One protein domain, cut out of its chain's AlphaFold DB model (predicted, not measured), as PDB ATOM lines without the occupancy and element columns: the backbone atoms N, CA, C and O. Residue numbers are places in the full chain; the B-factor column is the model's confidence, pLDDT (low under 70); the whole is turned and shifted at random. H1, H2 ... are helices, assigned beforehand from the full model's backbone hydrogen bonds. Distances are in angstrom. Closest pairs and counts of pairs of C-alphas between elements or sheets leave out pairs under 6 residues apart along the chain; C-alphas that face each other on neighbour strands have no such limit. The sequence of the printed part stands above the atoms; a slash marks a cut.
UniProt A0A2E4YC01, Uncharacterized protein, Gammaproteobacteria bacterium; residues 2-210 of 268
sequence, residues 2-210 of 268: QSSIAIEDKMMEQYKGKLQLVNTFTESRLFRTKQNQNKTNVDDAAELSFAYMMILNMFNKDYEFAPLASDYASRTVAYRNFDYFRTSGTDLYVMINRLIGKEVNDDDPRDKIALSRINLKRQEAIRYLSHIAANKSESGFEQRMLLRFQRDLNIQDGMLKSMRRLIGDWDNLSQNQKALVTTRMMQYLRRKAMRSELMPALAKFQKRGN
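Overview. This is residues 2 to 210 of the 268 residues of an uncharacterized protein of Gammaproteobacteria bacterium (UniProt A0A2E4YC01). Seven helices make an up-and-down bundle, H3, H4, H7, H8, H9, H10 and H11, each running against the one before it in the chain; H3 is in its middle and the other six pack round H3. H5 packs on H3 too, with the short H2 on H5, H6 lies at the end of H3 where Val 42 stands, and H1 is an arm of which residues 2 to 17 stick out of the body. The printed part has 209 residues with eleven named helices, H1 to H11 in order, and no named strand: the class is all helix. The whole is compact, with a radius of gyration of the C-alphas of 17.3 A, yet elongated by the arm, spanning 67 by 35 by 29 A.

Along the chain. Find C-alpha 2 at (199.253, 156.134, 256.999); from there H1, residues 2 to 24, runs 33.5 A. Next come H2, residues 34 to 38, and H3, residues 42 to 60, which runs 26.8 A from C-alpha 42 at (200.526, 212.629, 255.360). Then find H4 at residues 66 to 77, H5 at 91 to 100, H6 at 109 to 116, H7 at 122 to 133, H8 at 139 to 152, 19.6 A long, and H9 at 158 to 168. H10, residues 175 to 192, is 25.8 A long, and H11, residues 198 to 208, ends at C-alpha 208, (189.334, 181.522, 259.078).

Arrangement. Start at H3, the hub, which touches H4 to H11. Its C-alpha of Phe 50 is 6.9 A from that of Phe 149, the closest pair with H8, at a shallow tilt of 6 degrees, opposite ways. Ala 45 and Met 95, 5.3 A, are the closest C-alphas of H3 and H5, at a steep tilt of 47 degrees. H6 touches residues 42 to 43 of H3 alone, closest at the C-alphas of Val 42 and Asp 111, 6.1 A. Look next at H4 and H7, closest at the C-alphas of Ser 70 and Ala 133, 3.9 A. H10 and H11 form a helical hairpin, closest at the C-alphas of Thr 182 and Gln 206, 6.3 A. H2 touches H5, with the C-alphas of Gln 37 and Arg 98 closest at 6.9 A. H1 touches H4 with residues 18 to 22 alone, closest at Val 22 and Asp 71, C-alphas 7.0 A apart. In H1 to H11 every O i to N i+4 pair is within hydrogen-bond range.

Size, cuts and confidence. The C-alphas farthest apart are those of Gln 2 and Pro 109, 67.8 A. The printed part has no cut, and H4 to H5 is the long link, with 13 residues. Look for pLDDT under 70 at residues 2 to 8, 10 to 26, 32 and 34 to 35.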
ATOM      1  N   GLN A   2     199.787 155.108 257.925       54.12
ATOM      2  CA  GLN A   2     199.253 156.134 256.999       54.12
ATOM      3  C   GLN A   2     198.671 157.388 257.686       54.12
ATOM      4  O   GLN A   2     198.792 158.486 257.154       54.12
ATOM      5  N   SER A   3     198.094 157.258 258.886       55.44
ATOM      6  CA  SER A   3     197.562 158.400 259.649       55.44
ATOM      7  C   SER A   3     198.638 159.344 260.197       55.44
ATOM      8  O   SER A   3     198.375 160.532 260.330       55.44
ATOM      9  N   SER A   4     199.844 158.842 260.492       57.88
ATOM     10  CA  SER A   4     200.948 159.649 261.037       57.88
ATOM     11  C   SER A   4     201.622 160.482 259.945       57.88
ATOM     12  O   SER A   4     201.909 161.655 260.155       57.88
ATOM     13  N   ILE A   5     201.766 159.901 258.749       67.81
ATOM     14  CA  ILE A   5     202.337 160.559 257.562       67.81
ATOM     15  C   ILE A   5     201.435 161.717 257.102       67.81
ATOM     16  O   ILE A   5     201.908 162.819 256.851       67.81
ATOM     17  N   ALA A   6     200.110 161.523 257.108       69.00
ATOM     18  CA  ALA A   6     199.156 162.577 256.751       69.00
ATOM     19  C   ALA A   6     199.134 163.763 257.742       69.00
ATOM     20  O   ALA A   6     198.725 164.868 257.378       69.00
ATOM     21  N   ILE A   7     199.533 163.541 259.000       69.81
ATOM     22  CA  ILE A   7     199.675 164.608 260.001       69.81
ATOM     23  C   ILE A   7     200.975 165.377 259.752       69.81
ATOM     24  O   ILE A   7     200.944 166.606 259.740       69.81
ATOM     25  N   GLU A   8     202.085 164.682 259.495       64.88
ATOM     26  CA  GLU A   8     203.359 165.317 259.138       64.88
ATOM     27  C   GLU A   8     203.250 166.158 257.866       64.88
ATOM     28  O   GLU A   8     203.670 167.313 257.877       64.88
ATOM     29  N   ASP A   9     202.597 165.662 256.815       70.50
ATOM     30  CA  ASP A   9     202.428 166.418 255.569       70.50
ATOM     31  C   ASP A   9     201.617 167.707 255.778       70.50
ATOM     32  O   ASP A   9     202.021 168.782 255.327       70.50
ATOM     33  N   LYS A  10     200.522 167.643 256.550       66.25
ATOM     34  CA  LYS A  10     199.728 168.833 256.907       66.25
ATOM     35  C   LYS A  10     200.525 169.831 257.741       66.25
ATOM     36  O   LYS A  10     200.428 171.038 257.510       66.25
ATOM     37  N   MET A  11     201.319 169.342 258.693       61.38
ATOM     38  CA  MET A  11     202.203 170.179 259.501       61.38
ATOM     39  C   MET A  11     203.255 170.861 258.621       61.38
ATOM     40  O   MET A  11     203.443 172.075 258.714       61.38
ATOM     41  N   MET A  12     203.900 170.121 257.721       58.06
ATOM     42  CA  MET A  12     204.932 170.641 256.824       58.06
ATOM     43  C   MET A  12     204.378 171.647 255.813       58.06
ATOM     44  O   MET A  12     205.038 172.645 255.510       58.06
ATOM     45  N   GLU A  13     203.155 171.449 255.330       63.38
ATOM     46  CA  GLU A  13     202.477 172.395 254.447       63.38
ATOM     47  C   GLU A  13     202.076 173.684 255.181       63.38
ATOM     48  O   GLU A  13     202.304 174.790 254.678       63.38
ATOM     49  N   GLN A  14     201.598 173.573 256.425       60.09
ATOM     50  CA  GLN A  14     201.352 174.722 257.300       60.09
ATOM     51  C   GLN A  14     202.647 175.499 257.599       60.09
ATOM     52  O   GLN A  14     202.657 176.733 257.533       60.09
ATOM     53  N   TYR A  15     203.757 174.803 257.871       57.00
ATOM     54  CA  TYR A  15     205.071 175.414 258.091       57.00
ATOM     55  C   TYR A  15     205.612 176.106 256.835       57.00
ATOM     56  O   TYR A  15     206.062 177.252 256.922       57.00
ATOM     57  N   LYS A  16     205.516 175.475 255.658       50.50
ATOM     58  CA  LYS A  16     205.891 176.097 254.374       50.50
ATOM     59  C   LYS A  16     205.050 177.339 254.085       50.50
ATOM     60  O   LYS A  16     205.605 178.373 253.716       50.50
ATOM     61  N   GLY A  17     203.738 177.283 254.322       57.69
ATOM     62  CA  GLY A  17     202.850 178.439 254.179       57.69
ATOM     63  C   GLY A  17     203.207 179.588 255.131       57.69
ATOM     64  O   GLY A  17     203.164 180.756 254.734       57.69
ATOM     65  N   LYS A  18     203.613 179.270 256.367       51.84
ATOM     66  CA  LYS A  18     204.097 180.245 257.356       51.84
ATOM     67  C   LYS A  18     205.414 180.897 256.910       51.84
ATOM     68  O   LYS A  18     205.503 182.120 256.910       51.84
ATOM     69  N   LEU A  19     206.390 180.107 256.455       51.25
ATOM     70  CA  LEU A  19     207.690 180.585 255.954       51.25
ATOM     71  C   LEU A  19     207.560 181.462 254.695       51.25
ATOM     72  O   LEU A  19     208.243 182.479 254.573       51.25
ATOM     73  N   GLN A  20     206.654 181.122 253.774       53.59
ATOM     74  CA  GLN A  20     206.415 181.923 252.567       53.59
ATOM     75  C   GLN A  20     205.794 183.296 252.872       53.59
ATOM     76  O   GLN A  20     206.164 184.290 252.246       53.59
ATOM     77  N   LEU A  21     204.875 183.383 253.843       52.06
ATOM     78  CA  LEU A  21     204.302 184.667 254.268       52.06
ATOM     79  C   LEU A  21     205.370 185.575 254.890       52.06
ATOM     80  O   LEU A  21     205.458 186.746 254.532       52.06
ATOM     81  N   VAL A  22     206.217 185.007 255.745       51.59
ATOM     82  CA  VAL A  22     207.318 185.690 256.440       51.59
ATOM     83  C   VAL A  22     208.335 186.304 255.460       51.59
ATOM     84  O   VAL A  22     208.768 187.441 255.642       51.59
ATOM     85  N   ASN A  23     208.644 185.614 254.356       51.75
ATOM     86  CA  ASN A  23     209.549 186.130 253.319       51.75
ATOM     87  C   ASN A  23     208.910 187.167 252.375       51.75
ATOM     88  O   ASN A  23     209.624 187.800 251.606       51.75
ATOM     89  N   THR A  24     207.587 187.368 252.415       56.97
ATOM     90  CA  THR A  24     206.889 188.321 251.524       56.97
ATOM     91  C   THR A  24     206.778 189.732 252.124       56.97
ATOM     92  O   THR A  24     206.418 190.669 251.415       56.97
ATOM     93  N   PHE A  25     207.079 189.912 253.415       62.12
ATOM     94  CA  PHE A  25     206.927 191.194 254.125       62.12
ATOM     95  C   PHE A  25     208.238 191.960 254.322       62.12
ATOM     96  O   PHE A  25     208.336 192.811 255.198       62.12
ATOM     97  N   THR A  26     209.273 191.641 253.548       58.22
ATOM     98  CA  THR A  26     210.581 192.310 253.628       58.22
ATOM     99  C   THR A  26     210.684 193.587 252.804       58.22
ATOM    100  O   THR A  26     211.667 194.303 252.950       58.22
ATOM    101  N   GLU A  27     209.708 193.881 251.950       75.25
ATOM    102  CA  GLU A  27     209.710 195.071 251.102       75.25
ATOM    103  C   GLU A  27     208.299 195.649 250.997       75.25
ATOM    104  O   GLU A  27     207.370 194.949 250.576       75.25
ATOM    105  N   SER A  28     208.183 196.947 251.299       75.75
ATOM    106  CA  SER A  28     206.936 197.692 251.181       75.75
ATOM    107  C   SER A  28     206.297 197.498 249.807       75.75
ATOM    108  O   SER A  28     206.822 197.889 248.759       75.75
ATOM    109  N   ARG A  29     205.086 196.940 249.811       75.75
ATOM    110  CA  ARG A  29     204.280 196.758 248.599       75.75
ATOM    111  C   ARG A  29     203.566 198.041 248.186       75.75
ATOM    112  O   ARG A  29     203.246 198.185 247.003       75.75
ATOM    113  N   LEU A  30     203.313 198.944 249.138       72.31
ATOM    114  CA  LEU A  30     202.703 200.252 248.890       72.31
ATOM    115  C   LEU A  30     203.733 201.289 248.419       72.31
ATOM    116  O   LEU A  30     203.453 202.045 247.489       72.31
ATOM    117  N   PHE A  31     204.933 201.299 249.002       74.38
ATOM    118  CA  PHE A  31     205.911 202.379 248.852       74.38
ATOM    119  C   PHE A  31     207.271 201.860 248.386       74.38
ATOM    120  O   PHE A  31     208.287 201.992 249.063       74.38
ATOM    121  N   ARG A  32     207.297 201.313 247.168       64.25
ATOM    122  CA  ARG A  32     208.516 200.760 246.547       64.25
ATOM    123  C   ARG A  32     209.654 201.774 246.372       64.25
ATOM    124  O   ARG A  32     210.812 201.390 246.268       64.25
ATOM    125  N   THR A  33     209.343 203.070 246.301       71.12
ATOM    126  CA  THR A  33     210.331 204.141 246.103       71.12
ATOM    127  C   THR A  33     210.078 205.311 247.051       71.12
ATOM    128  O   THR A  33     208.929 205.601 247.399       71.12
ATOM    129  N   LYS A  34     211.145 206.043 247.403       67.31
ATOM    130  CA  LYS A  34     211.065 207.279 248.204       67.31
ATOM    131  C   LYS A  34     210.155 208.327 247.549       67.31
ATOM    132  O   LYS A  34     209.398 209.015 248.223       67.31
ATOM    133  N   GLN A  35     210.152 208.400 246.218       68.12
ATOM    134  CA  GLN A  35     209.255 209.296 245.484       68.12
ATOM    135  C   GLN A  35     207.774 208.936 245.693       68.12
ATOM    136  O   GLN A  35     206.951 209.830 245.877       68.12
ATOM    137  N   ASN A  36     207.425 207.645 245.689       71.31
ATOM    138  CA  ASN A  36     206.047 207.203 245.922       71.31
ATOM    139  C   ASN A  36     205.609 207.448 247.372       71.31
ATOM    140  O   ASN A  36     204.464 207.831 247.607       71.31
ATOM    141  N   GLN A  37     206.523 207.291 248.331       76.94
ATOM    142  CA  GLN A  37     206.291 207.674 249.724       76.94
ATOM    143  C   GLN A  37     206.009 209.181 249.853       76.94
ATOM    144  O   GLN A  37     205.025 209.560 250.481       76.94
ATOM    145  N   ASN A  38     206.819 210.043 249.229       71.44
ATOM    146  CA  ASN A  38     206.642 211.499 249.311       71.44
ATOM    147  C   ASN A  38     205.323 211.970 248.682       71.44
ATOM    148  O   ASN A  38     204.675 212.856 249.223       71.44
ATOM    149  N   LYS A  39     204.881 211.333 247.588       75.56
ATOM    150  CA  LYS A  39     203.576 211.608 246.954       75.56
ATOM    151  C   LYS A  39     202.372 211.188 247.801       75.56
ATOM    152  O   LYS A  39     201.242 211.524 247.461       75.56
ATOM    153  N   THR A  40     202.592 210.400 248.849       79.31
ATOM    154  CA  THR A  40     201.513 209.934 249.714       79.31
ATOM    155  C   THR A  40     201.160 211.021 250.708       79.31
ATOM    156  O   THR A  40     202.038 211.536 251.404       79.31
ATOM    157  N   ASN A  41     199.867 211.335 250.775       85.62
ATOM    158  CA  ASN A  41     199.333 212.300 251.721       85.62
ATOM    159  C   ASN A  41     199.678 211.871 253.157       85.62
ATOM    160  O   ASN A  41     199.491 210.711 253.536       85.62
ATOM    161  N   VAL A  42     200.177 212.819 253.948       90.69
ATOM    162  CA  VAL A  42     200.526 212.629 255.360       90.69
ATOM    163  C   VAL A  42     199.342 212.084 256.169       90.69
ATOM    164  O   VAL A  42     199.532 211.173 256.975       90.69
ATOM    165  N   ASP A  43     198.120 212.558 255.913       90.00
ATOM    166  CA  ASP A  43     196.909 212.078 256.593       90.00
ATOM    167  C   ASP A  43     196.638 210.597 256.279       90.00
ATOM    168  O   ASP A  43     196.345 209.803 257.174       90.00
ATOM    169  N   ASP A  44     196.801 210.184 255.017       90.19
ATOM    170  CA  ASP A  44     196.636 208.781 254.622       90.19
ATOM    171  C   ASP A  44     197.719 207.892 255.244       90.19
ATOM    172  O   ASP A  44     197.414 206.795 255.716       90.19
ATOM    173  N   ALA A  45     198.969 208.365 255.304       92.44
ATOM    174  CA  ALA A  45     200.054 207.654 255.976       92.44
ATOM    175  C   ALA A  45     199.790 207.499 257.485       92.44
ATOM    176  O   ALA A  45     200.049 206.431 258.050       92.44
ATOM    177  N   ALA A  46     199.238 208.526 258.138       96.56
ATOM    178  CA  ALA A  46     198.867 208.495 259.550       96.56
ATOM    179  C   ALA A  46     197.733 207.498 259.816       96.56
ATOM    180  O   ALA A  46     197.846 206.629 260.687       96.56
ATOM    181  N   GLU A  47     196.663 207.561 259.026       95.88
ATOM    182  CA  GLU A  47     195.533 206.656 259.180       95.88
ATOM    183  C   GLU A  47     195.877 205.196 258.858       95.88
ATOM    184  O   GLU A  47     195.468 204.289 259.590       95.88
ATOM    185  N   LEU A  48     196.656 204.945 257.800       95.75
ATOM    186  CA  LEU A  48     197.101 203.596 257.454       95.75
ATOM    187  C   LEU A  48     198.086 203.043 258.488       95.75
ATOM    188  O   LEU A  48     197.958 201.876 258.862       95.75
ATOM    189  N   SER A  49     198.996 203.865 259.027       97.56
ATOM    190  CA  SER A  49     199.855 203.460 260.150       97.56
ATOM    191  C   SER A  49     199.017 202.987 261.334       97.56
ATOM    192  O   SER A  49     199.263 201.921 261.903       97.56
ATOM    193  N   PHE A  50     197.976 203.747 261.670       98.56
ATOM    194  CA  PHE A  50     197.067 203.399 262.752       98.56
ATOM    195  C   PHE A  50     196.268 202.120 262.466       98.56
ATOM    196  O   PHE A  50     196.137 201.260 263.340       98.56
ATOM    197  N   ALA A  51     195.777 201.951 261.236       98.06
ATOM    198  CA  ALA A  51     195.088 200.737 260.808       98.06
ATOM    199  C   ALA A  51     195.988 199.498 260.925       98.06
ATOM    200  O   ALA A  51     195.554 198.475 261.454       98.06
ATOM    201  N   TYR A  52     197.252 199.596 260.515       98.12
ATOM    202  CA  TYR A  52     198.225 198.512 260.656       98.12
ATOM    203  C   TYR A  52     198.495 198.184 262.127       98.12
ATOM    204  O   TYR A  52     198.460 197.014 262.497       98.12
ATOM    205  N   MET A  53     198.683 199.187 262.991       98.31
ATOM    206  CA  MET A  53     198.853 198.963 264.436       98.31
ATOM    207  C   MET A  53     197.652 198.236 265.060       98.31
ATOM    208  O   MET A  53     197.837 197.378 265.925       98.31
ATOM    209  N   MET A  54     196.431 198.545 264.608       98.44
ATOM    210  CA  MET A  54     195.212 197.848 265.023       98.44
ATOM    211  C   MET A  54     195.136 196.413 264.485       98.44
ATOM    212  O   MET A  54     194.780 195.509 265.237       98.44
ATOM    213  N   ILE A  55     195.495 196.175 263.219       98.12
ATOM    214  CA  ILE A  55     195.536 194.824 262.631       98.12
ATOM    215  C   ILE A  55     196.550 193.947 263.362       98.12
ATOM    216  O   ILE A  55     196.240 192.808 263.699       98.12
ATOM    217  N   LEU A  56     197.737 194.482 263.653       98.06
ATOM    218  CA  LEU A  56     198.750 193.764 264.420       98.06
ATOM    219  C   LEU A  56     198.240 193.415 265.821       98.06
ATOM    220  O   LEU A  56     198.484 192.302 266.271       98.06
ATOM    221  N   ASN A  57     197.468 194.299 266.469       97.75
ATOM    222  CA  ASN A  57     196.808 193.967 267.734       97.75
ATOM    223  C   ASN A  57     195.841 192.786 267.574       97.75
ATOM    224  O   ASN A  57     195.914 191.825 268.329       97.75
ATOM    225  N   MET A  58     194.962 192.835 266.566       96.06
ATOM    226  CA  MET A  58     193.995 191.762 266.297       96.06
ATOM    227  C   MET A  58     194.686 190.417 266.062       96.06
ATOM    228  O   MET A  58     194.252 189.400 266.593       96.06
ATOM    229  N   PHE A  59     195.762 190.411 265.273       96.94
ATOM    230  CA  PHE A  59     196.530 189.201 264.986       96.94
ATOM    231  C   PHE A  59     197.276 188.694 266.217       96.94
ATOM    232  O   PHE A  59     197.269 187.496 266.461       96.94
ATOM    233  N   ASN A  60     197.869 189.583 267.014       96.81
ATOM    234  CA  ASN A  60     198.586 189.223 268.236       96.81
ATOM    235  C   ASN A  60     197.673 188.598 269.306       96.81
ATOM    236  O   ASN A  60     198.120 187.788 270.111       96.81
ATOM    237  N   LYS A  61     196.380 188.941 269.298       94.56
ATOM    238  CA  LYS A  61     195.360 188.331 270.166       94.56
ATOM    239  C   LYS A  61     194.854 186.978 269.693       94.56
ATOM    240  O   LYS A  61     194.069 186.335 270.387       94.56
ATOM    241  N   ASP A  62     195.244 186.561 268.502       93.25
ATOM    242  CA  ASP A  62     194.802 185.313 267.924       93.25
ATOM    243  C   ASP A  62     195.939 184.294 267.900       93.25
ATOM    244  O   ASP A  62     197.022 184.568 267.396       93.25
ATOM    245  N   TYR A  63     195.671 183.092 268.404       90.31
ATOM    246  CA  TYR A  63     196.691 182.059 268.574       90.31
ATOM    247  C   TYR A  63     197.430 181.696 267.272       90.31
ATOM    248  O   TYR A  63     198.649 181.530 267.271       90.31
ATOM    249  N   GLU A  64     196.721 181.599 266.145       89.62
ATOM    250  CA  GLU A  64     197.323 181.201 264.867       89.62
ATOM    251  C   GLU A  64     198.073 182.351 264.187       89.62
ATOM    252  O   GLU A  64     199.050 182.122 263.468       89.62
ATOM    253  N   PHE A  65     197.617 183.590 264.390       94.50
ATOM    254  CA  PHE A  65     198.145 184.771 263.705       94.50
ATOM    255  C   PHE A  65     199.148 185.558 264.552       94.50
ATOM    256  O   PHE A  65     199.887 186.368 263.988       94.50
ATOM    257  N   ALA A  66     199.259 185.285 265.852       95.00
ATOM    258  CA  ALA A  66     200.235 185.927 266.724       95.00
ATOM    259  C   ALA A  66     201.678 185.777 266.211       95.00
ATOM    260  O   ALA A  66     202.348 186.800 266.064       95.00
ATOM    261  N   PRO A  67     202.144 184.586 265.767       94.38
ATOM    262  CA  PRO A  67     203.486 184.458 265.198       94.38
ATOM    263  C   PRO A  67     203.720 185.340 263.965       94.38
ATOM    264  O   PRO A  67     204.827 185.829 263.756       94.38
ATOM    265  N   LEU A  68     202.684 185.548 263.146       94.00
ATOM    266  CA  LEU A  68     202.762 186.430 261.986       94.00
ATOM    267  C   LEU A  68     202.853 187.903 262.415       94.00
ATOM    268  O   LEU A  68     203.647 188.655 261.852       94.00
ATOM    269  N   ALA A  69     202.058 188.315 263.406       96.25
ATOM    270  CA  ALA A  69     202.118 189.664 263.962       96.25
ATOM    271  C   ALA A  69     203.493 189.962 264.571       96.25
ATOM    272  O   ALA A  69     204.057 191.027 264.320       96.25
ATOM    273  N   SER A  70     204.040 189.006 265.325       96.50
ATOM    274  CA  SER A  70     205.360 189.098 265.942       96.50
ATOM    275  C   SER A  70     206.472 189.238 264.906       96.50
ATOM    276  O   SER A  70     207.286 190.157 265.022       96.50
ATOM    277  N   ASP A  71     206.485 188.416 263.854       94.75
ATOM    278  CA  ASP A  71     207.485 188.525 262.785       94.75
ATOM    279  C   ASP A  71     207.375 189.867 262.039       94.75
ATOM    280  O   ASP A  71     208.372 190.582 261.896       94.75
ATOM    281  N   TYR A  72     206.162 190.282 261.658       95.56
ATOM    282  CA  TYR A  72     205.945 191.566 260.986       95.56
ATOM    283  C   TYR A  72     206.395 192.757 261.847       95.56
ATOM    284  O   TYR A  72     207.077 193.672 261.368       95.56
ATOM    285  N   ALA A  73     206.035 192.758 263.134       96.81
ATOM    286  CA  ALA A  73     206.416 193.813 264.063       96.81
ATOM    287  C   ALA A  73     207.936 193.843 264.282       96.81
ATOM    288  O   ALA A  73     208.521 194.926 264.238       96.81
ATOM    289  N   SER A  74     208.576 192.675 264.419       95.94
ATOM    290  CA  SER A  74     210.037 192.531 264.538       95.94
ATOM    291  C   SER A  74     210.763 193.146 263.343       95.94
ATOM    292  O   SER A  74     211.679 193.949 263.524       95.94
ATOM    293  N   ARG A  75     210.311 192.845 262.119       93.50
ATOM    294  CA  ARG A  75     210.854 193.435 260.883       93.50
ATOM    295  C   ARG A  75     210.653 194.945 260.840       93.50
ATOM    296  O   ARG A  75     211.578 195.681 260.511       93.50
ATOM    297  N   THR A  76     209.469 195.415 261.232       95.19
ATOM    298  CA  THR A  76     209.150 196.850 261.252       95.19
ATOM    299  C   THR A  76     210.084 197.632 262.183       95.19
ATOM    300  O   THR A  76     210.494 198.738 261.843       95.19
ATOM    301  N   VAL A  77     210.463 197.075 263.340       95.31
ATOM    302  CA  VAL A  77     211.375 197.748 264.287       95.31
ATOM    303  C   VAL A  77     212.849 197.412 264.095       95.31
ATOM    304  O   VAL A  77     213.662 197.944 264.846       95.31
ATOM    305  N   ALA A  78     213.227 196.595 263.109       91.19
ATOM    306  CA  ALA A  78     214.608 196.135 262.934       91.19
ATOM    307  C   ALA A  78     215.625 197.294 262.871       91.19
ATOM    308  O   ALA A  78     216.688 197.228 263.483       91.19
ATOM    309  N   TYR A  79     215.266 198.401 262.213       83.69
ATOM    310  CA  TYR A  79     216.122 199.591 262.098       83.69
ATOM    311  C   TYR A  79     215.970 200.586 263.263       83.69
ATOM    312  O   TYR A  79     216.791 201.491 263.401       83.69
ATOM    313  N   ARG A  80     214.935 200.418 264.101       81.94
ATOM    314  CA  ARG A  80     214.557 201.176 265.315       81.94
ATOM    315  C   ARG A  80     214.324 202.686 265.165       81.94
ATOM    316  O   ARG A  80     213.416 203.208 265.798       81.94
ATOM    317  N   ASN A  81     215.121 203.416 264.390       84.00
ATOM    318  CA  ASN A  81     215.123 204.879 264.402       84.00
ATOM    319  C   ASN A  81     214.077 205.532 263.483       84.00
ATOM    320  O   ASN A  81     213.692 206.665 263.756       84.00
ATOM    321  N   PHE A  82     213.597 204.840 262.444       93.69
ATOM    322  CA  PHE A  82     212.692 205.387 261.416       93.69
ATOM    323  C   PHE A  82     213.199 206.689 260.769       93.69
ATOM    324  O   PHE A  82     212.413 207.423 260.178       93.69
ATOM    325  N   ASP A  83     214.495 207.000 260.883       92.12
ATOM    326  CA  ASP A  83     215.054 208.291 260.462       92.12
ATOM    327  C   ASP A  83     215.074 208.415 258.931       92.12
ATOM    328  O   ASP A  83     214.776 209.477 258.386       92.12
ATOM    329  N   TYR A  84     215.385 207.309 258.252       91.69
ATOM    330  CA  TYR A  84     215.668 207.264 256.821       91.69
ATOM    331  C   TYR A  84     214.746 206.291 256.095       91.69
ATOM    332  O   TYR A  84     214.391 205.234 256.632       91.69
ATOM    333  N   PHE A  85     214.418 206.619 254.847       89.75
ATOM    334  CA  PHE A  85     213.713 205.699 253.964       89.75
ATOM    335  C   PHE A  85     214.532 204.416 253.772       89.75
ATOM    336  O   PHE A  85     215.753 204.455 253.600       89.75
ATOM    337  N   ARG A  86     213.857 203.265 253.803       88.88
ATOM    338  CA  ARG A  86     214.461 201.947 253.574       88.88
ATOM    339  C   ARG A  86     213.590 201.196 252.583       88.88
ATOM    340  O   ARG A  86     212.407 201.004 252.841       88.88
ATOM    341  N   THR A  87     214.193 200.743 251.491       85.06
ATOM    342  CA  THR A  87     213.533 199.871 250.509       85.06
ATOM    343  C   THR A  87     213.149 198.535 251.140       85.06
ATOM    344  O   THR A  87     212.033 198.071 250.974       85.06
ATOM    345  N   SER A  88     214.030 197.979 251.971       86.81
ATOM    346  CA  SER A  88     213.806 196.768 252.770       86.81
ATOM    347  C   SER A  88     212.957 196.993 254.034       86.81
ATOM    348  O   SER A  88     213.025 196.211 254.987       86.81
ATOM    349  N   GLY A  89     212.242 198.117 254.116       88.88
ATOM    350  CA  GLY A  89     211.302 198.403 255.194       88.88
ATOM    351  C   GLY A  89     209.920 197.841 254.875       88.88
ATOM    352  O   GLY A  89     209.509 197.816 253.717       88.88
ATOM    353  N   THR A  90     209.187 197.440 255.914       94.06
ATOM    354  CA  THR A  90     207.764 197.085 255.801       94.06
ATOM    355  C   THR A  90     206.927 198.304 255.396       94.06
ATOM    356  O   THR A  90     207.354 199.448 255.585       94.06
ATOM    357  N   ASP A  91     205.696 198.098 254.918       92.81
ATOM    358  CA  ASP A  91     204.753 199.201 254.669       92.81
ATOM    359  C   ASP A  91     204.620 200.106 255.908       92.81
ATOM    360  O   ASP A  91     204.688 201.331 255.799       92.81
ATOM    361  N   LEU A  92     204.476 199.512 257.102       95.62
ATOM    362  CA  LEU A  92     204.361 200.268 258.352       95.62
ATOM    363  C   LEU A  92     205.631 201.059 258.679       95.62
ATOM    364  O   LEU A  92     205.529 202.197 259.133       95.62
ATOM    365  N   TYR A  93     206.816 200.499 258.423       95.69
ATOM    366  CA  TYR A  93     208.076 201.226 258.597       95.69
ATOM    367  C   TYR A  93     208.100 202.476 257.721       95.69
ATOM    368  O   TYR A  93     208.402 203.567 258.207       95.69
ATOM    369  N   VAL A  94     207.766 202.323 256.438       93.56
ATOM    370  CA  VAL A  94     207.816 203.423 255.473       93.56
ATOM    371  C   VAL A  94     206.779 204.496 255.811       93.56
ATOM    372  O   VAL A  94     207.090 205.686 255.732       93.56
ATOM    373  N   MET A  95     205.581 204.109 256.257       94.69
ATOM    374  CA  MET A  95     204.587 205.078 256.723       94.69
ATOM    375  C   MET A  95     205.073 205.817 257.970       94.69
ATOM    376  O   MET A  95     205.081 207.039 257.963       94.69
ATOM    377  N   ILE A  96     205.585 205.129 258.997       95.75
ATOM    378  CA  ILE A  96     206.136 205.799 260.191       95.75
ATOM    379  C   ILE A  96     207.300 206.729 259.809       95.75
ATOM    380  O   ILE A  96     207.364 207.858 260.290       95.75
ATOM    381  N   ASN A  97     208.184 206.305 258.903       94.75
ATOM    382  CA  ASN A  97     209.266 207.146 258.394       94.75
ATOM    383  C   ASN A  97     208.745 208.404 257.677       94.75
ATOM    384  O   ASN A  97     209.330 209.467 257.850       94.75
ATOM    385  N   ARG A  98     207.630 208.328 256.937       92.69
ATOM    386  CA  ARG A  98     207.003 209.508 256.313       92.69
ATOM    387  C   ARG A  98     206.492 210.509 257.352       92.69
ATOM    388  O   ARG A  98     206.472 211.702 257.077       92.69
ATOM    389  N   LEU A  99     206.075 210.027 258.521       94.38
ATOM    390  CA  LEU A  99     205.471 210.854 259.567       94.38
ATOM    391  C   LEU A  99     206.499 211.487 260.510       94.38
ATOM    392  O   LEU A  99     206.280 212.597 260.979       94.38
ATOM    393  N   ILE A 100     207.581 210.770 260.837       94.12
ATOM    394  CA  ILE A 100     208.540 211.174 261.888       94.12
ATOM    395  C   ILE A 100     210.016 211.025 261.493       94.12
ATOM    396  O   ILE A 100     210.902 211.070 262.353       94.12
ATOM    397  N   GLY A 101     210.295 210.767 260.215       91.50
ATOM    398  CA  GLY A 101     211.652 210.654 259.693       91.50
ATOM    399  C   GLY A 101     212.384 211.995 259.655       91.50
ATOM    400  O   GLY A 101     211.788 213.059 259.789       91.50
ATOM    401  N   LYS A 102     213.702 211.942 259.443       87.69
ATOM    402  CA  LYS A 102     214.548 213.140 259.313       87.69
ATOM    403  C   LYS A 102     214.578 213.701 257.894       87.69
ATOM    404  O   LYS A 102     214.835 214.880 257.713       87.69
ATOM    405  N   GLU A 103     214.331 212.856 256.897       80.31
ATOM    406  CA  GLU A 103     214.362 213.224 255.474       80.31
ATOM    407  C   GLU A 103     212.963 213.307 254.856       80.31
ATOM    408  O   GLU A 103     212.760 212.958 253.687       80.31
ATOM    409  N   VAL A 104     211.980 213.695 255.665       75.44
ATOM    410  CA  VAL A 104     210.609 213.871 255.199       75.44
ATOM    411  C   VAL A 104     210.584 215.082 254.271       75.44
ATOM    412  O   VAL A 104     210.936 216.179 254.686       75.44
ATOM    413  N   ASN A 105     210.195 214.880 253.011       75.81
ATOM    414  CA  ASN A 105     209.924 216.002 252.118       75.81
ATOM    415  C   ASN A 105     208.572 216.606 252.515       75.81
ATOM    416  O   ASN A 105     207.549 215.921 252.456       75.81
ATOM    417  N   ASP A 106     208.579 217.858 252.948       78.44
ATOM    418  CA  ASP A 106     207.395 218.620 253.322       78.44
ATOM    419  C   ASP A 106     207.257 219.892 252.473       78.44
ATOM    420  O   ASP A 106     206.662 220.865 252.919       78.44
ATOM    421  N   ASP A 107     207.789 219.904 251.244       82.06
ATOM    422  CA  ASP A 107     207.808 221.100 250.388       82.06
ATOM    423  C   ASP A 107     206.390 221.654 250.126       82.06
ATOM    424  O   ASP A 107     206.215 222.865 249.969       82.06
ATOM    425  N   ASP A 108     205.367 220.787 250.142       84.81
ATOM    426  CA  ASP A 108     203.957 221.180 250.075       84.81
ATOM    427  C   ASP A 108     203.487 221.800 251.414       84.81
ATOM    428  O   ASP A 108     203.516 221.137 252.458       84.81
ATOM    429  N   PRO A 109     202.961 223.043 251.419       86.88
ATOM    430  CA  PRO A 109     202.394 223.674 252.614       86.88
ATOM    431  C   PRO A 109     201.346 222.826 253.350       86.88
ATOM    432  O   PRO A 109     201.220 222.925 254.574       86.88
ATOM    433  N   ARG A 110     200.584 221.992 252.632       86.19
ATOM    434  CA  ARG A 110     199.583 221.091 253.223       86.19
ATOM    435  C   ARG A 110     200.239 220.022 254.084       86.19
ATOM    436  O   ARG A 110     199.763 219.769 255.192       86.19
ATOM    437  N   ASP A 111     201.346 219.458 253.611       87.38
ATOM    438  CA  ASP A 111     202.105 218.450 254.344       87.38
ATOM    439  C   ASP A 111     202.733 219.050 255.601       87.38
ATOM    440  O   ASP A 111     202.634 218.442 256.664       87.38
ATOM    441  N   LYS A 112     203.270 220.279 255.532       90.19
ATOM    442  CA  LYS A 112     203.779 220.990 256.725       90.19
ATOM    443  C   LYS A 112     202.707 221.132 257.800       90.19
ATOM    444  O   LYS A 112     202.945 220.837 258.971       90.19
ATOM    445  N   ILE A 113     201.504 221.556 257.404       91.06
ATOM    446  CA  ILE A 113     200.375 221.708 258.329       91.06
ATOM    447  C   ILE A 113     199.960 220.348 258.902       91.06
ATOM    448  O   ILE A 113     199.731 220.252 260.108       91.06
ATOM    449  N   ALA A 114     199.865 219.302 258.081       91.12
ATOM    450  CA  ALA A 114     199.496 217.968 258.544       91.12
ATOM    451  C   ALA A 114     200.535 217.399 259.527       91.12
ATOM    452  O   ALA A 114     200.175 217.001 260.636       91.12
ATOM    453  N   LEU A 115     201.826 217.460 259.181       93.50
ATOM    454  CA  LEU A 115     202.935 217.019 260.034       93.50
ATOM    455  C   LEU A 115     203.000 217.800 261.350       93.50
ATOM    456  O   LEU A 115     203.232 217.197 262.392       93.50
ATOM    457  N   SER A 116     202.700 219.105 261.342       93.50
ATOM    458  CA  SER A 116     202.665 219.919 262.570       93.50
ATOM    459  C   SER A 116     201.637 219.440 263.606       93.50
ATOM    460  O   SER A 116     201.757 219.742 264.792       93.50
ATOM    461  N   ARG A 117     200.622 218.682 263.170       94.50
ATOM    462  CA  ARG A 117     199.580 218.109 264.037       94.50
ATOM    463  C   ARG A 117     199.929 216.705 264.523       94.50
ATOM    464  O   ARG A 117     199.241 216.186 265.401       94.50
ATOM    465  N   ILE A 118     200.959 216.085 263.953       95.44
ATOM    466  CA  ILE A 118     201.398 214.740 264.303       95.44
ATOM    467  C   ILE A 118     202.449 214.834 265.406       95.44
ATOM    468  O   ILE A 118     203.457 215.518 265.289       95.44
ATOM    469  N   ASN A 119     202.215 214.100 266.488       95.75
ATOM    470  CA  ASN A 119     203.101 214.023 267.646       95.75
ATOM    471  C   ASN A 119     203.463 212.567 267.975       95.75
ATOM    472  O   ASN A 119     203.546 212.167 269.139       95.75
ATOM    473  N   LEU A 120     203.626 211.736 266.941       96.06
ATOM    474  CA  LEU A 120     203.999 210.338 267.116       96.06
ATOM    475  C   LEU A 120     205.403 210.243 267.720       96.06
ATOM    476  O   LEU A 120     206.418 210.502 267.080       96.06
ATOM    477  N   LYS A 121     205.475 209.793 268.971       95.06
ATOM    478  CA  LYS A 121     206.760 209.577 269.634       95.06
ATOM    479  C   LYS A 121     207.387 208.275 269.155       95.06
ATOM    480  O   LYS A 121     206.846 207.192 269.382       95.06
ATOM    481  N   ARG A 122     208.596 208.370 268.599       95.00
ATOM    482  CA  ARG A 122     209.409 207.217 268.175       95.00
ATOM    483  C   ARG A 122     209.470 206.110 269.229       95.00
ATOM    484  O   ARG A 122     209.222 204.951 268.917       95.00
ATOM    485  N   GLN A 123     209.790 206.463 270.473       95.38
ATOM    486  CA  GLN A 123     209.929 205.491 271.562       95.38
ATOM    487  C   GLN A 123     208.624 204.731 271.833       95.38
ATOM    488  O   GLN A 123     208.667 203.538 272.110       95.38
ATOM    489  N   GLU A 124     207.468 205.387 271.700       96.50
ATOM    490  CA  GLU A 124     206.161 204.753 271.888       96.50
ATOM    491  C   GLU A 124     205.858 203.769 270.750       96.50
ATOM    492  O   GLU A 124     205.430 202.646 271.016       96.50
ATOM    493  N   ALA A 125     206.156 204.145 269.498       97.31
ATOM    494  CA  ALA A 125     206.026 203.250 268.347       97.31
ATOM    495  C   ALA A 125     206.920 202.006 268.497       97.31
ATOM    496  O   ALA A 125     206.434 200.881 268.372       97.31
ATOM    497  N   ILE A 126     208.199 202.192 268.858       97.31
ATOM    498  CA  ILE A 126     209.120 201.079 269.138       97.31
ATOM    499  C   ILE A 126     208.585 200.226 270.284       97.31
ATOM    500  O   ILE A 126     208.577 199.006 270.159       97.31
ATOM    501  N   ARG A 127     208.139 200.830 271.393       97.44
ATOM    502  CA  ARG A 127     207.667 200.088 272.571       97.44
ATOM    503  C   ARG A 127     206.472 199.206 272.229       97.44
ATOM    504  O   ARG A 127     206.459 198.040 272.608       97.44
ATOM    505  N   TYR A 128     205.496 199.738 271.499       98.19
ATOM    506  CA  TYR A 128     204.316 198.981 271.085       98.19
ATOM    507  C   TYR A 128     204.652 197.853 270.110       98.19
ATOM    508  O   TYR A 128     204.236 196.714 270.303       98.19
ATOM    509  N   LEU A 129     205.443 198.141 269.079       97.94
ATOM    510  CA  LEU A 129     205.823 197.122 268.110       97.94
ATOM    511  C   LEU A 129     206.754 196.070 268.728       97.94
ATOM    512  O   LEU A 129     206.633 194.901 268.398       97.94
ATOM    513  N   SER A 130     207.617 196.444 269.677       97.88
ATOM    514  CA  SER A 130     208.451 195.492 270.429       97.88
ATOM    515  C   SER A 130     207.618 194.610 271.366       97.88
ATOM    516  O   SER A 130     207.949 193.446 271.563       97.88
ATOM    517  N   HIS A 131     206.528 195.144 271.931       98.06
ATOM    518  CA  HIS A 131     205.551 194.364 272.701       98.06
ATOM    519  C   HIS A 131     204.923 193.267 271.833       98.06
ATOM    520  O   HIS A 131     204.953 192.100 272.218       98.06
ATOM    521  N   ILE A 132     204.473 193.613 270.623       97.94
ATOM    522  CA  ILE A 132     203.915 192.645 269.661       97.94
ATOM    523  C   ILE A 132     204.992 191.685 269.137       97.94
ATOM    524  O   ILE A 132     204.762 190.484 269.055       97.94
ATOM    525  N   ALA A 133     206.191 192.184 268.823       97.31
ATOM    526  CA  ALA A 133     207.327 191.373 268.380       97.31
ATOM    527  C   ALA A 133     207.661 190.258 269.380       97.31
ATOM    528  O   ALA A 133     207.958 189.134 268.985       97.31
ATOM    529  N   ALA A 134     207.541 190.547 270.675       97.12
ATOM    530  CA  ALA A 134     207.748 189.585 271.748       97.12
ATOM    531  C   ALA A 134     206.533 188.669 272.019       97.12
ATOM    532  O   ALA A 134     206.545 187.962 273.025       97.12
ATOM    533  N   ASN A 135     205.486 188.689 271.178       95.00
ATOM    534  CA  ASN A 135     204.199 188.009 271.397       95.00
ATOM    535  C   ASN A 135     203.578 188.312 272.775       95.00
ATOM    536  O   ASN A 135     202.868 187.483 273.347       95.00
ATOM    537  N   LYS A 136     203.863 189.487 273.354       96.06
ATOM    538  CA  LYS A 136     203.246 189.888 274.620       96.06
ATOM    539  C   LYS A 136     201.815 190.323 274.350       96.06
ATOM    540  O   LYS A 136     201.548 190.988 273.353       96.06
ATOM    541  N   SER A 137     200.909 189.971 275.254       93.19
ATOM    542  CA  SER A 137     199.497 190.334 275.179       93.19
ATOM    543  C   SER A 137     199.070 190.909 276.524       93.19
ATOM    544  O   SER A 137     199.041 190.199 277.526       93.19
ATOM    545  N   GLU A 138     198.786 192.209 276.559       94.94
ATOM    546  CA  GLU A 138     198.320 192.908 277.761       94.94
ATOM    547  C   GLU A 138     197.284 193.957 277.350       94.94
ATOM    548  O   GLU A 138     197.621 195.049 276.885       94.94
ATOM    549  N   SER A 139     196.004 193.634 277.546       92.88
ATOM    550  CA  SER A 139     194.881 194.428 277.028       92.88
ATOM    551  C   SER A 139     194.899 195.862 277.566       92.88
ATOM    552  O   SER A 139     194.663 196.812 276.820       92.88
ATOM    553  N   GLY A 140     195.278 196.056 278.835       95.31
ATOM    554  CA  GLY A 140     195.437 197.388 279.420       95.31
ATOM    555  C   GLY A 140     196.509 198.227 278.713       95.31
ATOM    556  O   GLY A 140     196.275 199.398 278.405       95.31
ATOM    557  N   PHE A 141     197.677 197.648 278.430       96.81
ATOM    558  CA  PHE A 141     198.750 198.316 277.691       96.81
ATOM    559  C   PHE A 141     198.330 198.663 276.262       96.81
ATOM    560  O   PHE A 141     198.464 199.814 275.843       96.81
ATOM    561  N   GLU A 142     197.775 197.701 275.529       97.06
ATOM    562  CA  GLU A 142     197.391 197.863 274.123       97.06
ATOM    563  C   GLU A 142     196.293 198.913 273.952       97.06
ATOM    564  O   GLU A 142     196.405 199.789 273.095       97.06
ATOM    565  N   GLN A 143     195.271 198.905 274.815       96.62
ATOM    566  CA  GLN A 143     194.216 199.922 274.818       96.62
ATOM    567  C   GLN A 143     194.782 201.329 275.015       96.62
ATOM    568  O   GLN A 143     194.424 202.252 274.274       96.62
ATOM    569  N   ARG A 144     195.684 201.497 275.994       97.75
ATOM    570  CA  ARG A 144     196.344 202.782 276.262       97.75
ATOM    571  C   ARG A 144     197.190 203.229 275.071       97.75
ATOM    572  O   ARG A 144     197.118 204.399 274.698       97.75
ATOM    573  N   MET A 145     197.952 202.319 274.462       98.12
ATOM    574  CA  MET A 145     198.797 202.627 273.302       98.12
ATOM    575  C   MET A 145     197.974 202.993 272.074       98.12
ATOM    576  O   MET A 145     198.216 204.036 271.476       98.12
ATOM    577  N   LEU A 146     196.948 202.216 271.734       98.31
ATOM    578  CA  LEU A 146     196.071 202.518 270.605       98.31
ATOM    579  C   LEU A 146     195.327 203.847 270.796       98.31
ATOM    580  O   LEU A 146     195.168 204.607 269.844       98.31
ATOM    581  N   LEU A 147     194.882 204.167 272.016       98.12
ATOM    582  CA  LEU A 147     194.278 205.472 272.302       98.12
ATOM    583  C   LEU A 147     195.291 206.615 272.165       98.12
ATOM    584  O   LEU A 147     194.939 207.682 271.661       98.12
ATOM    585  N   ARG A 148     196.534 206.400 272.606       98.19
ATOM    586  CA  ARG A 148     197.629 207.357 272.432       98.19
ATOM    587  C   ARG A 148     197.911 207.584 270.949       98.19
ATOM    588  O   ARG A 148     197.831 208.722 270.510       98.19
ATOM    589  N   PHE A 149     198.121 206.529 270.164       98.50
ATOM    590  CA  PHE A 149     198.371 206.647 268.726       98.50
ATOM    591  C   PHE A 149     197.223 207.310 267.974       98.50
ATOM    592  O   PHE A 149     197.480 208.121 267.098       98.50
ATOM    593  N   GLN A 150     195.966 207.058 268.355       98.38
ATOM    594  CA  GLN A 150     194.824 207.771 267.778       98.38
ATOM    595  C   GLN A 150     194.961 209.300 267.921       98.38
ATOM    596  O   GLN A 150     194.569 210.035 267.019       98.38
ATOM    597  N   ARG A 151     195.484 209.781 269.058       98.06
ATOM    598  CA  ARG A 151     195.716 211.213 269.313       98.06
ATOM    599  C   ARG A 151     196.984 211.703 268.622       98.06
ATOM    600  O   ARG A 151     196.929 212.702 267.921       98.06
ATOM    601  N   ASP A 152     198.086 210.979 268.792       97.88
ATOM    602  CA  ASP A 152     199.408 211.364 268.292       97.88
ATOM    603  C   ASP A 152     199.470 211.369 266.754       97.88
ATOM    604  O   ASP A 152     200.210 212.156 266.174       97.88
ATOM    605  N   LEU A 153     198.677 210.527 266.087       98.00
ATOM    606  CA  LEU A 153     198.519 210.500 264.627       98.00
ATOM    607  C   LEU A 153     197.391 211.418 264.132       98.00
ATOM    608  O   LEU A 153     197.048 211.374 262.957       98.00
ATOM    609  N   ASN A 154     196.781 212.213 265.018       97.31
ATOM    610  CA  ASN A 154     195.685 213.126 264.695       97.31
ATOM    611  C   ASN A 154     194.525 212.450 263.926       97.31
ATOM    612  O   ASN A 154     193.966 213.007 262.984       97.31
ATOM    613  N   ILE A 155     194.135 211.234 264.323       97.06
ATOM    614  CA  ILE A 155     193.117 210.464 263.597       97.06
ATOM    615  C   ILE A 155     191.757 211.144 263.726       97.06
ATOM    616  O   ILE A 155     191.205 211.242 264.828       97.06
ATOM    617  N   GLN A 156     191.186 211.557 262.593       91.88
ATOM    618  CA  GLN A 156     189.879 212.213 262.554       91.88
ATOM    619  C   GLN A 156     188.735 211.283 262.155       91.88
ATOM    620  O   GLN A 156     187.635 211.436 262.697       91.88
ATOM    621  N   ASP A 157     189.003 210.277 261.321       90.50
ATOM    622  CA  ASP A 157     188.002 209.336 260.822       90.50
ATOM    623  C   ASP A 157     187.245 208.611 261.958       90.50
ATOM    624  O   ASP A 157     187.817 207.956 262.839       90.50
ATOM    625  N   GLY A 158     185.914 208.751 261.947       89.88
ATOM    626  CA  GLY A 158     185.029 208.180 262.964       89.88
ATOM    627  C   GLY A 158     184.992 206.651 262.948       89.88
ATOM    628  O   GLY A 158     184.848 206.027 264.003       89.88
ATOM    629  N   MET A 159     185.180 206.033 261.780       89.00
ATOM    630  CA  MET A 159     185.196 204.581 261.639       89.00
ATOM    631  C   MET A 159     186.459 203.994 262.278       89.00
ATOM    632  O   MET A 159     186.342 203.051 263.056       89.00
ATOM    633  N   LEU A 160     187.640 204.577 262.052       94.25
ATOM    634  CA  LEU A 160     188.892 204.176 262.709       94.25
ATOM    635  C   LEU A 160     188.806 204.321 264.231       94.25
ATOM    636  O   LEU A 160     189.172 203.398 264.959       94.25
ATOM    637  N   LYS A 161     188.257 205.440 264.725       95.81
ATOM    638  CA  LYS A 161     188.021 205.654 266.165       95.81
ATOM    639  C   LYS A 161     187.137 204.559 266.760       95.81
ATOM    640  O   LYS A 161     187.385 204.098 267.876       95.81
ATOM    641  N   SER A 162     186.107 204.142 266.028       91.44
ATOM    642  CA  SER A 162     185.179 203.120 266.502       91.44
ATOM    643  C   SER A 162     185.745 201.704 266.409       91.44
ATOM    644  O   SER A 162     185.634 200.938 267.365       91.44
ATOM    645  N   MET A 163     186.455 201.378 265.325       95.75
ATOM    646  CA  MET A 163     187.200 200.122 265.218       95.75
ATOM    647  C   MET A 163     188.242 200.007 266.331       95.75
ATOM    648  O   MET A 163     188.317 198.961 266.963       95.75
ATOM    649  N   ARG A 164     188.963 201.086 266.669       97.38
ATOM    650  CA  ARG A 164     189.910 201.099 267.794       97.38
ATOM    651  C   ARG A 164     189.246 200.765 269.127       97.38
ATOM    652  O   ARG A 164     189.838 200.051 269.930       97.38
ATOM    653  N   ARG A 165     188.046 201.295 269.397       94.38
ATOM    654  CA  ARG A 165     187.306 200.981 270.636       94.38
ATOM    655  C   ARG A 165     187.074 199.477 270.755       94.38
ATOM    656  O   ARG A 165     187.392 198.919 271.795       94.38
ATOM    657  N   LEU A 166     186.594 198.848 269.681       93.81
ATOM    658  CA  LEU A 166     186.362 197.404 269.640       93.81
ATOM    659  C   LEU A 166     187.680 196.618 269.720       93.81
ATOM    660  O   LEU A 166     187.814 195.731 270.549       93.81
ATOM    661  N   ILE A 167     188.674 196.967 268.900       95.81
ATOM    662  CA  ILE A 167     189.959 196.251 268.812       95.81
ATOM    663  C   ILE A 167     190.772 196.358 270.102       95.81
ATOM    664  O   ILE A 167     191.473 195.417 270.456       95.81
ATOM    665  N   GLY A 168     190.695 197.479 270.818       92.06
ATOM    666  CA  GLY A 168     191.328 197.594 272.129       92.06
ATOM    667  C   GLY A 168     190.737 196.612 273.144       92.06
ATOM    668  O   GLY A 168     191.457 196.096 273.989       92.06
ATOM    669  N   ASP A 169     189.446 196.311 273.038       91.44
ATOM    670  CA  ASP A 169     188.730 195.398 273.932       91.44
ATOM    671  C   ASP A 169     188.545 193.996 273.323       91.44
ATOM    672  O   ASP A 169     187.575 193.298 273.607       91.44
ATOM    673  N   TRP A 170     189.469 193.590 272.443       92.25
ATOM    674  CA  TRP A 170     189.340 192.399 271.597       92.25
ATOM    675  C   TRP A 170     188.971 191.116 272.353       92.25
ATOM    676  O   TRP A 170     188.156 190.325 271.871       92.25
ATOM    677  N   ASP A 171     189.560 190.918 273.532       90.06
ATOM    678  CA  ASP A 171     189.377 189.718 274.354       90.06
ATOM    679  C   ASP A 171     187.936 189.581 274.868       90.06
ATOM    680  O   ASP A 171     187.439 188.468 275.024       90.06
ATOM    681  N   ASN A 172     187.236 190.707 275.026       90.62
ATOM    682  CA  ASN A 172     185.856 190.773 275.505       90.62
ATOM    683  C   ASN A 172     184.827 190.869 274.366       90.62
ATOM    684  O   ASN A 172     183.621 190.928 274.613       90.62
ATOM    685  N   LEU A 173     185.270 190.888 273.104       89.00
ATOM    686  CA  LEU A 173     184.359 190.951 271.966       89.00
ATOM    687  C   LEU A 173     183.675 189.605 271.710       89.00
ATOM    688  O   LEU A 173     184.322 188.565 271.559       89.00
ATOM    689  N   SER A 174     182.360 189.660 271.502       87.50
ATOM    690  CA  SER A 174     181.598 188.554 270.915       87.50
ATOM    691  C   SER A 174     182.058 188.246 269.484       87.50
ATOM    692  O   SER A 174     182.596 189.104 268.775       87.50
ATOM    693  N   GLN A 175     181.767 187.032 269.010       84.19
ATOM    694  CA  GLN A 175     182.098 186.605 267.647       84.19
ATOM    695  C   GLN A 175     181.529 187.551 266.576       84.19
ATOM    696  O   GLN A 175     182.209 187.872 265.603       84.19
ATOM    697  N   ASN A 176     180.318 188.072 266.793       82.69
ATOM    698  CA  ASN A 176     179.673 189.024 265.885       82.69
ATOM    699  C   ASN A 176     180.405 190.373 265.843       82.69
ATOM    700  O   ASN A 176     180.567 190.959 264.774       82.69
ATOM    701  N   GLN A 177     180.893 190.863 266.988       87.31
ATOM    702  CA  GLN A 177     181.677 192.100 267.042       87.31
ATOM    703  C   GLN A 177     183.043 191.928 266.370       87.31
ATOM    704  O   GLN A 177     183.452 192.806 265.607       87.31
ATOM    705  N   LYS A 178     183.708 190.781 266.575       90.06
ATOM    706  CA  LYS A 178     184.943 190.418 265.860       90.06
ATOM    707  C   LYS A 178     184.705 190.336 264.348       90.06
ATOM    708  O   LYS A 178     185.500 190.870 263.571       90.06
ATOM    709  N   ALA A 179     183.576 189.762 263.924       85.31
ATOM    710  CA  ALA A 179     183.182 189.689 262.520       85.31
ATOM    711  C   ALA A 179     182.975 191.070 261.889       85.31
ATOM    712  O   ALA A 179     183.522 191.367 260.821       85.31
ATOM    713  N   LEU A 180     182.222 191.929 262.577       86.88
ATOM    714  CA  LEU A 180     181.942 193.288 262.138       86.88
ATOM    715  C   LEU A 180     183.233 194.093 261.995       86.88
ATOM    716  O   LEU A 180     183.502 194.633 260.922       86.88
ATOM    717  N   VAL A 181     184.052 194.152 263.046       92.94
ATOM    718  CA  VAL A 181     185.252 194.994 263.041       92.94
ATOM    719  C   VAL A 181     186.276 194.517 262.010       92.94
ATOM    720  O   VAL A 181     186.829 195.335 261.278       92.94
ATOM    721  N   THR A 182     186.447 193.201 261.852       93.38
ATOM    722  CA  THR A 182     187.335 192.629 260.830       93.38
ATOM    723  C   THR A 182     186.828 192.928 259.419       93.38
ATOM    724  O   THR A 182     187.610 193.308 258.548       93.38
ATOM    725  N   THR A 183     185.514 192.836 259.184       88.56
ATOM    726  CA  THR A 183     184.911 193.188 257.889       88.56
ATOM    727  C   THR A 183     185.126 194.664 257.556       88.56
ATOM    728  O   THR A 183     185.490 194.995 256.425       88.56
ATOM    729  N   ARG A 184     184.950 195.563 258.530       88.06
ATOM    730  CA  ARG A 184     185.182 197.002 258.337       88.06
ATOM    731  C   ARG A 184     186.655 197.319 258.106       88.06
ATOM    732  O   ARG A 184     186.954 198.102 257.207       88.06
ATOM    733  N   MET A 185     187.562 196.647 258.812       93.94
ATOM    734  CA  MET A 185     189.000 196.765 258.572       93.94
ATOM    735  C   MET A 185     189.365 196.333 257.146       93.94
ATOM    736  O   MET A 185     190.076 197.043 256.436       93.94
ATOM    737  N   MET A 186     188.795 195.219 256.678       88.19
ATOM    738  CA  MET A 186     188.986 194.731 255.311       88.19
ATOM    739  C   MET A 186     188.456 195.724 254.267       88.19
ATOM    740  O   MET A 186     189.122 196.009 253.273       88.19
ATOM    741  N   GLN A 187     187.263 196.287 254.487       86.38
ATOM    742  CA  GLN A 187     186.690 197.324 253.622       86.38
ATOM    743  C   GLN A 187     187.538 198.602 253.615       86.38
ATOM    744  O   GLN A 187     187.684 199.234 252.569       86.38
ATOM    745  N   TYR A 188     188.092 198.994 254.763       89.06
ATOM    746  CA  TYR A 188     188.972 200.152 254.873       89.06
ATOM    747  C   TYR A 188     190.255 199.951 254.061       89.06
ATOM    748  O   TYR A 188     190.535 200.752 253.167       89.06
ATOM    749  N   LEU A 189     190.965 198.836 254.272       87.69
ATOM    750  CA  LEU A 189     192.171 198.541 253.502       87.69
ATOM    751  C   LEU A 189     191.880 198.367 252.007       87.69
ATOM    752  O   LEU A 189     192.684 198.796 251.191       87.69
ATOM    753  N   ARG A 190     190.741 197.790 251.600       86.44
ATOM    754  CA  ARG A 190     190.405 197.664 250.167       86.44
ATOM    755  C   ARG A 190     190.261 199.022 249.487       86.44
ATOM    756  O   ARG A 190     190.633 199.149 248.328       86.44
ATOM    757  N   ARG A 191     189.732 200.018 250.203       84.75
ATOM    758  CA  ARG A 191     189.561 201.380 249.682       84.75
ATOM    759  C   ARG A 191     190.869 202.165 249.651       84.75
ATOM    760  O   ARG A 191     191.098 202.871 248.680       84.75
ATOM    761  N   LYS A 192     191.704 202.055 250.692       83.94
ATOM    762  CA  LYS A 192     192.898 202.907 250.852       83.94
ATOM    763  C   LYS A 192     194.229 202.248 250.487       83.94
ATOM    764  O   LYS A 192     195.148 202.926 250.054       83.94
ATOM    765  N   ALA A 193     194.354 200.937 250.659       86.06
ATOM    766  CA  ALA A 193     195.623 200.221 250.544       86.06
ATOM    767  C   ALA A 193     195.419 198.781 250.045       86.06
ATOM    768  O   ALA A 193     195.856 197.815 250.673       86.06
ATOM    769  N   MET A 194     194.750 198.611 248.899       80.31
ATOM    770  CA  MET A 194     194.420 197.280 248.363       80.31
ATOM    771  C   MET A 194     195.656 196.393 248.155       80.31
ATOM    772  O   MET A 194     195.584 195.174 248.284       80.31
ATOM    773  N   ARG A 195     196.795 197.013 247.834       80.44
ATOM    774  CA  ARG A 195     198.065 196.333 247.545       80.44
ATOM    775  C   ARG A 195     198.956 196.150 248.777       80.44
ATOM    776  O   ARG A 195     200.103 195.743 248.605       80.44
ATOM    777  N   SER A 196     198.439 196.441 249.972       87.31
ATOM    778  CA  SER A 196     199.175 196.316 251.232       87.31
ATOM    779  C   SER A 196     199.701 194.910 251.485       87.31
ATOM    780  O   SER A 196     199.083 193.909 251.117       87.31
ATOM    781  N   GLU A 197     200.817 194.850 252.200       89.25
ATOM    782  CA  GLU A 197     201.375 193.633 252.782       89.25
ATOM    783  C   GLU A 197     200.358 192.885 253.656       89.25
ATOM    784  O   GLU A 197     200.142 191.688 253.481       89.25
ATOM    785  N   LEU A 198     199.660 193.583 254.556       91.25
ATOM    786  CA  LEU A 198     198.742 192.927 255.493       91.25
ATOM    787  C   LEU A 198     197.392 192.528 254.873       91.25
ATOM    788  O   LEU A 198     196.682 191.727 255.476       91.25
ATOM    789  N   MET A 199     197.033 193.006 253.675       89.38
ATOM    790  CA  MET A 199     195.772 192.647 253.003       89.38
ATOM    791  C   MET A 199     195.546 191.129 252.867       89.38
ATOM    792  O   MET A 199     194.507 190.640 253.320       89.38
ATOM    793  N   PRO A 200     196.460 190.343 252.257       89.88
ATOM    794  CA  PRO A 200     196.280 188.897 252.131       89.88
ATOM    795  C   PRO A 200     196.210 188.190 253.489       89.88
ATOM    796  O   PRO A 200     195.433 187.246 253.642       89.88
ATOM    797  N   ALA A 201     196.974 188.649 254.484       90.88
ATOM    798  CA  ALA A 201     196.904 188.113 255.841       90.88
ATOM    799  C   ALA A 201     195.539 188.401 256.484       90.88
ATOM    800  O   ALA A 201     194.906 187.491 257.014       90.88
ATOM    801  N   LEU A 202     195.036 189.631 256.358       92.94
ATOM    802  CA  LEU A 202     193.728 190.027 256.877       92.94
ATOM    803  C   LEU A 202     192.591 189.259 256.197       92.94
ATOM    804  O   LEU A 202     191.654 188.838 256.870       92.94
ATOM    805  N   ALA A 203     192.689 189.002 254.891       89.31
ATOM    806  CA  ALA A 203     191.724 188.172 254.174       89.31
ATOM    807  C   ALA A 203     191.689 186.730 254.713       89.31
ATOM    808  O   ALA A 203     190.610 186.172 254.924       89.31
ATOM    809  N   LYS A 204     192.863 186.130 254.969       90.19
ATOM    810  CA  LYS A 204     192.971 184.794 255.578       90.19
ATOM    811  C   LYS A 204     192.407 184.784 256.998       90.19
ATOM    812  O   LYS A 204     191.626 183.896 257.326       90.19
ATOM    813  N   PHE A 205     192.746 185.793 257.802       89.94
ATOM    814  CA  PHE A 205     192.224 185.978 259.154       89.94
ATOM    815  C   PHE A 205     190.695 186.058 259.155       89.94
ATOM    816  O   PHE A 205     190.032 185.319 259.881       89.94
ATOM    817  N   GLN A 206     190.137 186.888 258.271       89.31
ATOM    818  CA  GLN A 206     188.699 187.067 258.128       89.31
ATOM    819  C   GLN A 206     187.991 185.757 257.766       89.31
ATOM    820  O   GLN A 206     186.993 185.399 258.391       89.31
ATOM    821  N   LYS A 207     188.506 185.039 256.760       87.31
ATOM    822  CA  LYS A 207     187.925 183.774 256.295       87.31
ATOM    823  C   LYS A 207     187.969 182.705 257.387       87.31
ATOM    824  O   LYS A 207     186.967 182.039 257.619       87.31
ATOM    825  N   ARG A 208     189.112 182.557 258.059       88.75
ATOM    826  CA  ARG A 208     189.334 181.522 259.078       88.75
ATOM    827  C   ARG A 208     188.513 181.768 260.342       88.75
ATOM    828  O   ARG A 208     187.924 180.832 260.861       88.75
ATOM    829  N   GLY A 209     188.396 183.018 260.785       78.25
ATOM    830  CA  GLY A 209     187.550 183.379 261.926       78.25
ATOM    831  C   GLY A 209     186.045 183.398 261.629       78.25
ATOM    832  O   GLY A 209     185.268 183.752 262.508       78.25
ATOM    833  N   ASN A 210     185.611 183.072 260.405       80.62
ATOM    834  CA  ASN A 210     184.240 183.290 259.927       80.62
ATOM    835  C   ASN A 210     183.740 184.727 260.193       80.62
ATOM    836  O   ASN A 210     182.590 184.979 260.552       80.62
TER     837      ASN A 210